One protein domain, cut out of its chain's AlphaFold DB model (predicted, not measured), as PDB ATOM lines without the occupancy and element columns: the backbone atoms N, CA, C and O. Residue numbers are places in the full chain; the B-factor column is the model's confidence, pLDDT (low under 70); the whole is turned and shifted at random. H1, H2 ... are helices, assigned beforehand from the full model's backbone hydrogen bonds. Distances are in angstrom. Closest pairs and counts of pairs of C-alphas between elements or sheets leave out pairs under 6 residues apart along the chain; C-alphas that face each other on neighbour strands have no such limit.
ATOM      1  N   LYS A  11      35.974  87.800 120.163       89.31
ATOM      2  CA  LYS A  11      35.413  88.411 118.952       89.31
ATOM      3  C   LYS A  11      36.161  89.687 118.556       89.31
ATOM      4  O   LYS A  11      36.431  89.891 117.376       89.31
ATOM      5  N   ALA A  12      36.522  90.513 119.538       87.88
ATOM      6  CA  ALA A  12      37.308  91.724 119.315       87.88
ATOM      7  C   ALA A  12      38.741  91.393 118.864       87.88
ATOM      8  O   ALA A  12      39.236  92.001 117.918       87.88
ATOM      9  N   ALA A  13      39.367  90.387 119.483       87.56
ATOM     10  CA  ALA A  13      40.696  89.909 119.112       87.56
ATOM     11  C   ALA A  13      40.743  89.369 117.676       87.56
ATOM     12  O   ALA A  13      41.657  89.705 116.930       87.56
ATOM     13  N   ILE A  14      39.734  88.594 117.266       91.44
ATOM     14  CA  ILE A  14      39.607  88.113 115.884       91.44
ATOM     15  C   ILE A  14      39.445  89.290 114.918       91.44
ATOM     16  O   ILE A  14      40.173  89.357 113.937       91.44
ATOM     17  N   ALA A  15      38.538  90.231 115.200       90.69
ATOM     18  CA  ALA A  15      38.294  91.366 114.311       90.69
ATOM     19  C   ALA A  15      39.552  92.230 114.108       90.69
ATOM     20  O   ALA A  15      39.892  92.563 112.974       90.69
ATOM     21  N   ASN A  16      40.268  92.543 115.194       88.38
ATOM     22  CA  ASN A  16      41.528  93.281 115.136       88.38
ATOM     23  C   ASN A  16      42.600  92.509 114.356       88.38
ATOM     24  O   ASN A  16      43.229  93.057 113.452       88.38
ATOM     25  N   ALA A  17      42.783  91.224 114.674       89.69
ATOM     26  CA  ALA A  17      43.774  90.394 114.007       89.69
ATOM     27  C   ALA A  17      43.500  90.280 112.501       89.69
ATOM     28  O   ALA A  17      44.413  90.491 111.710       89.69
ATOM     29  N   SER A  18      42.251  90.039 112.094       91.88
ATOM     30  CA  SER A  18      41.862  90.000 110.680       91.88
ATOM     31  C   SER A  18      42.192  91.306 109.957       91.88
ATOM     32  O   SER A  18      42.820  91.262 108.904       91.88
ATOM     33  N   GLN A  19      41.867  92.466 110.538       91.06
ATOM     34  CA  GLN A  19      42.171  93.765 109.922       91.06
ATOM     35  C   GLN A  19      43.676  93.987 109.722       91.06
ATOM     36  O   GLN A  19      44.102  94.430 108.655       91.06
ATOM     37  N   VAL A  20      44.491  93.662 110.729       85.69
ATOM     38  CA  VAL A  20      45.950  93.827 110.651       85.69
ATOM     39  C   VAL A  20      46.561  92.875 109.624       85.69
ATOM     40  O   VAL A  20      47.420  93.287 108.843       85.69
ATOM     41  N   LEU A  21      46.121  91.617 109.597       88.31
ATOM     42  CA  LEU A  21      46.617  90.626 108.643       88.31
ATOM     43  C   LEU A  21      46.214  90.979 107.205       88.31
ATOM     44  O   LEU A  21      47.049  90.913 106.306       88.31
ATOM     45  N   GLU A  22      44.980  91.442 106.986       90.56
ATOM     46  CA  GLU A  22      44.537  91.941 105.681       90.56
ATOM     47  C   GLU A  22      45.362  93.145 105.219       90.56
ATOM     48  O   GLU A  22      45.794  93.184 104.067       90.56
ATOM     49  N   HIS A  23      45.615  94.115 106.103       88.31
ATOM     50  CA  HIS A  23      46.437  95.280 105.779       88.31
ATOM     51  C   HIS A  23      47.852  94.868 105.361       88.31
ATOM     52  O   HIS A  23      48.335  95.296 104.318       88.31
ATOM     53  N   ARG A  24      48.503  93.989 106.132       80.50
ATOM     54  CA  ARG A  24      49.855  93.500 105.819       80.50
ATOM     55  C   ARG A  24      49.904  92.721 104.509       80.50
ATOM     56  O   ARG A  24      50.831  92.920 103.732       80.50
ATOM     57  N   SER A  25      48.897  91.889 104.254       85.62
ATOM     58  CA  SER A  25      48.769  91.155 102.993       85.62
ATOM     59  C   SER A  25      48.645  92.111 101.797       85.62
ATOM     60  O   SER A  25      49.349  91.945 100.803       85.62
ATOM     61  N   ARG A  26      47.849  93.187 101.918       89.62
ATOM     62  CA  ARG A  26      47.752  94.240 100.885       89.62
ATOM     63  C   ARG A  26      49.062  94.995 100.672       89.62
ATOM     64  O   ARG A  26      49.359  95.380  99.548       89.62
ATOM     65  N   GLU A  27      49.846  95.193 101.728       88.38
ATOM     66  CA  GLU A  27      51.193  95.769 101.646       88.38
ATOM     67  C   GLU A  27      52.241  94.789 101.083       88.38
ATOM     68  O   GLU A  27      53.413  95.148 100.989       88.38
ATOM     69  N   GLY A  28      51.857  93.551 100.748       84.69
ATOM     70  CA  GLY A  28      52.780  92.508 100.294       84.69
ATOM     71  C   GLY A  28      53.761  92.048 101.376       84.69
ATOM     72  O   GLY A  28      54.790  91.456 101.063       84.69
ATOM     73  N   LYS A  29      53.478  92.339 102.653       76.81
ATOM     74  CA  LYS A  29      54.326  91.928 103.775       76.81
ATOM     75  C   LYS A  29      54.061  90.468 104.102       76.81
ATOM     76  O   LYS A  29      52.917  90.077 104.334       76.81
ATOM     77  N   GLU A  30      55.135  89.697 104.201       78.69
ATOM     78  CA  GLU A  30      55.067  88.300 104.611       78.69
ATOM     79  C   GLU A  30      54.470  88.174 106.024       78.69
ATOM     80  O   GLU A  30      54.774  88.960 106.935       78.69
ATOM     81  N   ILE A  31      53.574  87.200 106.179       78.88
ATOM     82  CA  ILE A  31      52.947  86.833 107.447       78.88
ATOM     83  C   ILE A  31      53.434  85.419 107.769       78.88
ATOM     84  O   ILE A  31      53.098  84.490 107.029       78.88
ATOM     85  N   PRO A  32      54.228  85.235 108.836       74.44
ATOM     86  CA  PRO A  32      54.699  83.915 109.211       74.44
ATOM     87  C   PRO A  32      53.525  83.042 109.657       74.44
ATOM     88  O   PRO A  32      52.553  83.507 110.258       74.44
ATOM     89  N   ARG A  33      53.635  81.744 109.374       81.38
ATOM     90  CA  ARG A  33      52.640  80.759 109.792       81.38
ATOM     91  C   ARG A  33      52.585  80.691 111.318       81.38
ATOM     92  O   ARG A  33      53.595  80.409 111.954       81.38
ATOM     93  N   PHE A  34      51.397  80.835 111.899       79.75
ATOM     94  CA  PHE A  34      51.236  80.896 113.351       79.75
ATOM     95  C   PHE A  34      51.729  79.635 114.070       79.75
ATOM     96  O   PHE A  34      52.398  79.711 115.094       79.75
ATOM     97  N   SER A  35      51.417  78.446 113.563       79.94
ATOM     98  CA  SER A  35      51.964  77.189 114.078       79.94
ATOM     99  C   SER A  35      51.867  76.088 113.026       79.94
ATOM    100  O   SER A  35      51.190  76.243 112.014       79.94
ATOM    101  N   ASN A  36      52.438  74.912 113.293       80.81
ATOM    102  CA  ASN A  36      52.333  73.766 112.379       80.81
ATOM    103  C   ASN A  36      50.885  73.402 111.989       80.81
ATOM    104  O   ASN A  36      50.682  72.824 110.925       80.81
ATOM    105  N   LYS A  37      49.899  73.713 112.842       85.88
ATOM    106  CA  LYS A  37      48.480  73.374 112.636       85.88
ATOM    107  C   LYS A  37      47.601  74.552 112.216       85.88
ATOM    108  O   LYS A  37      46.479  74.319 111.787       85.88
ATOM    109  N   HIS A  38      48.082  75.781 112.378       89.25
ATOM    110  CA  HIS A  38      47.272  76.995 112.251       89.25
ATOM    111  C   HIS A  38      48.051  78.012 111.429       89.25
ATOM    112  O   HIS A  38      49.177  78.347 111.797       89.25
ATOM    113  N   GLU A  39      47.485  78.459 110.313       87.12
ATOM    114  CA  GLU A  39      48.163  79.369 109.388       87.12
ATOM    115  C   GLU A  39      48.317  80.760 109.997       87.12
ATOM    116  O   GLU A  39      49.393  81.344 109.945       87.12
ATOM    117  N   THR A  40      47.291  81.236 110.688       91.50
ATOM    118  CA  THR A  40      47.271  82.537 111.351       91.50
ATOM    119  C   THR A  40      46.833  82.416 112.808       91.50
ATOM    120  O   THR A  40      46.301  81.395 113.260       91.50
ATOM    121  N   ILE A  41      47.028  83.495 113.571       89.06
ATOM    122  CA  ILE A  41      46.490  83.580 114.932       89.06
ATOM    123  C   ILE A  41      44.953  83.536 114.942       89.06
ATOM    124  O   ILE A  41      44.363  83.059 115.908       89.06
ATOM    125  N   VAL A  42      44.297  83.985 113.864       92.50
ATOM    126  CA  VAL A  42      42.834  83.936 113.721       92.50
ATOM    127  C   VAL A  42      42.358  82.487 113.648       92.50
ATOM    128  O   VAL A  42      41.447  82.118 114.393       92.50
ATOM    129  N   ASP A  43      43.025  81.651 112.851       91.31
ATOM    130  CA  ASP A  43      42.712  80.217 112.755       91.31
ATOM    131  C   ASP A  43      42.864  79.539 114.116       91.31
ATOM    132  O   ASP A  43      42.010  78.756 114.549       91.31
ATOM    133  N   TYR A  44      43.918  79.914 114.847       91.69
ATOM    134  CA  TYR A  44      44.135  79.407 116.190       91.69
ATOM    135  C   TYR A  44      43.016  79.814 117.156       91.69
ATOM    136  O   TYR A  44      42.484  78.950 117.856       91.69
ATOM    137  N   LEU A  45      42.608  81.088 117.175       91.62
ATOM    138  CA  LEU A  45      41.521  81.593 118.030       91.62
ATOM    139  C   LEU A  45      40.165  80.931 117.734       91.62
ATOM    140  O   LEU A  45      39.331  80.799 118.633       91.62
ATOM    141  N   GLN A  46      39.938  80.500 116.494       93.00
ATOM    142  CA  GLN A  46      38.719  79.798 116.085       93.00
ATOM    143  C   GLN A  46      38.753  78.290 116.397       93.00
ATOM    144  O   GLN A  46      37.701  77.640 116.448       93.00
ATOM    145  N   SER A  47      39.938  77.729 116.648       91.69
ATOM    146  CA  SER A  47      40.146  76.297 116.862       91.69
ATOM    147  C   SER A  47      39.570  75.772 118.190       91.69
ATOM    148  O   SER A  47      39.412  76.499 119.177       91.69
ATOM    149  N   ARG A  48      39.303  74.456 118.253       90.25
ATOM    150  CA  ARG A  48      39.000  73.769 119.527       90.25
ATOM    151  C   ARG A  48      40.183  73.815 120.496       90.25
ATOM    152  O   ARG A  48      39.979  73.980 121.689       90.25
ATOM    153  N   GLU A  49      41.409  73.763 119.975       87.50
ATOM    154  CA  GLU A  49      42.637  73.805 120.776       87.50
ATOM    155  C   GLU A  49      42.720  75.069 121.644       87.50
ATOM    156  O   GLU A  49      43.112  74.995 122.808       87.50
ATOM    157  N   PHE A  50      42.303  76.223 121.118       87.94
ATOM    158  CA  PHE A  50      42.227  77.454 121.902       87.94
ATOM    159  C   PHE A  50      41.110  77.404 122.955       87.94
ATOM    160  O   PHE A  50      41.355  77.755 124.115       87.94
ATOM    161  N   LYS A  51      39.914  76.928 122.586       88.44
ATOM    162  CA  LYS A  51      38.753  76.808 123.493       88.44
ATOM    163  C   LYS A  51      39.042  75.905 124.693       88.44
ATOM    164  O   LYS A  51      38.672  76.259 125.809       88.44
ATOM    165  N   ASP A  52      39.767  74.816 124.464       88.81
ATOM    166  CA  ASP A  52      40.111  73.823 125.486       88.81
ATOM    167  C   ASP A  52      41.377  74.197 126.283       88.81
ATOM    168  O   ASP A  52      41.756  73.524 127.244       88.81
ATOM    169  N   SER A  53      42.064  75.278 125.899       81.31
ATOM    170  CA  SER A  53      43.293  75.703 126.564       81.31
ATOM    171  C   SER A  53      43.040  76.378 127.918       81.31
ATOM    172  O   SER A  53      41.978  76.925 128.212       81.31
ATOM    173  N   LYS A  54      44.060  76.368 128.786       80.75
ATOM    174  CA  LYS A  54      43.979  76.981 130.122       80.75
ATOM    175  C   LYS A  54      43.684  78.483 130.013       80.75
ATOM    176  O   LYS A  54      44.358  79.184 129.264       80.75
ATOM    177  N   ALA A  55      42.805  79.013 130.866       75.06
ATOM    178  CA  ALA A  55      42.402  80.427 130.850       75.06
ATOM    179  C   ALA A  55      43.574  81.434 130.892       75.06
ATOM    180  O   ALA A  55      43.532  82.481 130.248       75.06
ATOM    181  N   ALA A  56      44.654  81.121 131.620       70.00
ATOM    182  CA  ALA A  56      45.861  81.953 131.648       70.00
ATOM    183  C   ALA A  56      46.596  81.987 130.295       70.00
ATOM    184  O   ALA A  56      47.200  82.992 129.936       70.00
ATOM    185  N   PHE A  57      46.557  80.885 129.545       75.44
ATOM    186  CA  PHE A  57      47.110  80.815 128.199       75.44
ATOM    187  C   PHE A  57      46.210  81.540 127.196       75.44
ATOM    188  O   PHE A  57      46.725  82.353 126.434       75.44
ATOM    189  N   GLN A  58      44.888  81.362 127.290       80.31
ATOM    190  CA  GLN A  58      43.922  82.108 126.476       80.31
ATOM    191  C   GLN A  58      44.120  83.620 126.608       80.31
ATOM    192  O   GLN A  58      44.233  84.315 125.605       80.31
ATOM    193  N   GLY A  59      44.255  84.128 127.838       75.00
ATOM    194  CA  GLY A  59      44.486  85.556 128.076       75.00
ATOM    195  C   GLY A  59      45.762  86.093 127.419       75.00
ATOM    196  O   GLY A  59      45.763  87.218 126.928       75.00
ATOM    197  N   ARG A  60      46.833  85.290 127.359       75.81
ATOM    198  CA  ARG A  60      48.081  85.675 126.678       75.81
ATOM    199  C   ARG A  60      47.913  85.732 125.166       75.81
ATOM    200  O   ARG A  60      48.333  86.707 124.557       75.81
ATOM    201  N   VAL A  61      47.284  84.716 124.586       80.69
ATOM    202  CA  VAL A  61      47.048  84.652 123.137       80.69
ATOM    203  C   VAL A  61      46.097  85.764 122.697       80.69
ATOM    204  O   VAL A  61      46.325  86.391 121.672       80.69
ATOM    205  N   LEU A  62      45.074  86.080 123.493       83.12
ATOM    206  CA  LEU A  62      44.172  87.196 123.199       83.12
ATOM    207  C   LEU A  62      44.885  88.545 123.264       83.12
ATOM    208  O   LEU A  62      44.666  89.388 122.403       83.12
ATOM    209  N   LYS A  63      45.768  88.744 124.249       81.38
ATOM    210  CA  LYS A  63      46.621  89.935 124.304       81.38
ATOM    211  C   LYS A  63      47.513  90.030 123.059       81.38
ATOM    212  O   LYS A  63      47.577  91.083 122.436       81.38
ATOM    213  N   GLN A  64      48.124  88.920 122.651       78.50
ATOM    214  CA  GLN A  64      48.937  88.857 121.437       78.50
ATOM    215  C   GLN A  64      48.126  89.180 120.178       78.50
ATOM    216  O   GLN A  64      48.576  89.964 119.357       78.50
ATOM    217  N   ALA A  65      46.922  88.635 120.029       84.56
ATOM    218  CA  ALA A  65      46.053  88.928 118.891       84.56
ATOM    219  C   ALA A  65      45.594  90.395 118.829       84.56
ATOM    220  O   ALA A  65      45.119  90.849 117.791       84.56
ATOM    221  N   MET A  66      45.733  91.143 119.924       78.81
ATOM    222  CA  MET A  66      45.486  92.583 119.947       78.81
ATOM    223  C   MET A  66      46.748  93.388 119.618       78.81
ATOM    224  O   MET A  66      46.684  94.329 118.835       78.81
ATOM    225  N   GLU A  67      47.887  93.025 120.211       79.12
ATOM    226  CA  GLU A  67      49.127  93.813 120.134       79.12
ATOM    227  C   GLU A  67      50.010  93.436 118.935       79.12
ATOM    228  O   GLU A  67      50.611  94.300 118.300       79.12
ATOM    229  N   HIS A  68      50.077  92.144 118.606       81.00
ATOM    230  CA  HIS A  68      50.977  91.587 117.597       81.00
ATOM    231  C   HIS A  68      50.340  90.425 116.802       81.00
ATOM    232  O   HIS A  68      50.779  89.273 116.908       81.00
ATOM    233  N   PRO A  69      49.305  90.693 115.984       84.56
ATOM    234  CA  PRO A  69      48.540  89.646 115.296       84.56
ATOM    235  C   PRO A  69      49.330  88.835 114.262       84.56
ATOM    236  O   PRO A  69      48.955  87.715 113.933       84.56
ATOM    237  N   GLN A  70      50.405  89.412 113.732       81.50
ATOM    238  CA  GLN A  70      51.254  88.813 112.704       81.50
ATOM    239  C   GLN A  70      52.319  87.855 113.245       81.50
ATOM    240  O   GLN A  70      53.058  87.285 112.455       81.50
ATOM    241  N   TRP A  71      52.484  87.757 114.562       77.12
ATOM    242  CA  TRP A  71      53.524  86.914 115.149       77.12
ATOM    243  C   TRP A  71      53.146  85.449 115.102       77.12
ATOM    244  O   TRP A  71      51.990  85.100 115.350       77.12
ATOM    245  N   ASP A  72      54.144  84.596 114.885       76.69
ATOM    246  CA  ASP A  72      53.953  83.171 115.057       76.69
ATOM    247  C   ASP A  72      53.912  82.770 116.544       76.69
ATOM    248  O   ASP A  72      54.066  83.579 117.464       76.69
ATOM    249  N   LEU A  73      53.637  81.496 116.813       71.69
ATOM    250  CA  LEU A  73      53.559  80.961 118.166       71.69
ATOM    251  C   LEU A  73      54.931  80.911 118.857       71.69
ATOM    252  O   LEU A  73      54.979  80.904 120.089       71.69
ATOM    253  N   ALA A  74      56.035  80.834 118.112       63.97
ATOM    254  CA  ALA A  74      57.377  80.883 118.678       63.97
ATOM    255  C   ALA A  74      57.704  82.309 119.143       63.97
ATOM    256  O   ALA A  74      58.037  82.479 120.317       63.97
ATOM    257  N   ASP A  75      57.472  83.312 118.299       60.75
ATOM    258  CA  ASP A  75      57.571  84.741 118.598       60.75
ATOM    259  C   ASP A  75      56.670  85.102 119.789       60.75
ATOM    260  O   ASP A  75      57.116  85.667 120.789       60.75
ATOM    261  N   ALA A  76      55.415  84.644 119.772       64.19
ATOM    262  CA  ALA A  76      54.467  84.789 120.878       64.19
ATOM    263  C   ALA A  76      55.010  84.289 122.219       64.19
ATOM    264  O   ALA A  76      54.886  84.935 123.266       64.19
ATOM    265  N   ARG A  77      55.572  83.076 122.200       57.81
ATOM    266  CA  ARG A  77      56.156  82.431 123.378       57.81
ATOM    267  C   ARG A  77      57.424  83.165 123.792       57.81
ATOM    268  O   ARG A  77      57.676  83.288 124.997       57.81
ATOM    269  N   GLY A  78      58.144  83.714 122.822       45.25
ATOM    270  CA  GLY A  78      59.386  84.433 122.995       45.25
ATOM    271  C   GLY A  78      59.305  85.862 123.494       45.25
ATOM    272  O   GLY A  78      60.302  86.410 123.959       45.25
ATOM    273  N   HIS A  79      58.103  86.422 123.549       43.97
ATOM    274  CA  HIS A  79      57.846  87.670 124.261       43.97
ATOM    275  C   HIS A  79      57.410  87.466 125.721       43.97
ATOM    276  O   HIS A  79      57.374  88.421 126.492       43.97
ATOM    277  N   SER A  80      57.176  86.218 126.158       38.00
ATOM    278  CA  SER A  80      57.093  85.884 127.595       38.00
ATOM    279  C   SER A  80      58.439  85.452 128.202       38.00
ATOM    280  O   SER A  80      58.585  85.435 129.425       38.00
ATOM    281  N   LYS A  81      59.433  85.142 127.360       37.03
ATOM    282  CA  LYS A  81      60.848  84.960 127.713       37.03
ATOM    283  C   LYS A  81      61.698  85.311 126.496       37.03
ATOM    284  O   LYS A  81      61.522  84.627 125.494       37.03
TER     285      LYS A  81
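What this domain is: This is residues 11 to 81 of the 173 residues of an uncharacterized protein of Candidatus Desulfosporosinus infrequens (UniProt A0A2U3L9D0). The two longer helices, H1 and H4, overlap where H1's residues 13 to 17 pack on H4's residues 62 to 66, and from there they reach toward opposite ends of the longest axis. Short H2 packs on H1's residues 14 to 18, H3 lies at the turn between H2 and H4, and H5 sits crosswise near H4. The printed part has 71 residues, with five named helices in the order H1 to H5 and no named strand, class all helix. It is compact, with a radius of gyration of the C-alphas of 11.4 A and spans of 35 by 27 by 21 A.

How they stand to each other: Start at H1, residues 11 to 26. With residues 14 to 18 alone it touches H2, residues 41 to 46, where the closest C-alphas, of Ile 14 and Val 42, are 5.7 A apart. This helical hairpin runs opposite ways at a steep tilt of 37 degrees, only just past shallow. H3, residues 48 to 51, is close to H2 but not clearly touching; the closest C-alphas, of Tyr 44 and Phe 50, are 6.3 A apart. H4, residues 55 to 67, touches H1 with its residues 62 to 66 alone, the same way at a steep tilt of 39 degrees; the closest C-alphas, of Ala 13 and Ala 65, are 5.5 A apart. H5, residues 73 to 78, is about perpendicular to H4 at 86 degrees, close but not clearly touching, with the closest C-alphas, of Gln 64 and Ala 76, 6.9 A apart. H1 and H5 are apart. In H1, H2, H4 and H5 each O i to N i+4 pair is within hydrogen-bond range; H3 is too short for one.

Where its parts are: Find C-alpha 11 at (35.413, 88.411, 118.952); from there H1 runs 22.6 A to C-alpha 26. H4 runs 18.4 A from C-alpha 55 at (42.402, 80.427, 130.850). H2, H3 and H5 measure 8.7 A, 5.0 A and 8.3 A; H5 ends at C-alpha 78, (59.386, 84.433, 122.995).

The domain as a whole: The C-alphas farthest apart, of Glu 27 and Lys 54, are 34.9 A apart. The printed part has no cut; the link from H1 to H2 is long, the others tight. Look for pLDDT under 70 at residues 74 to 81.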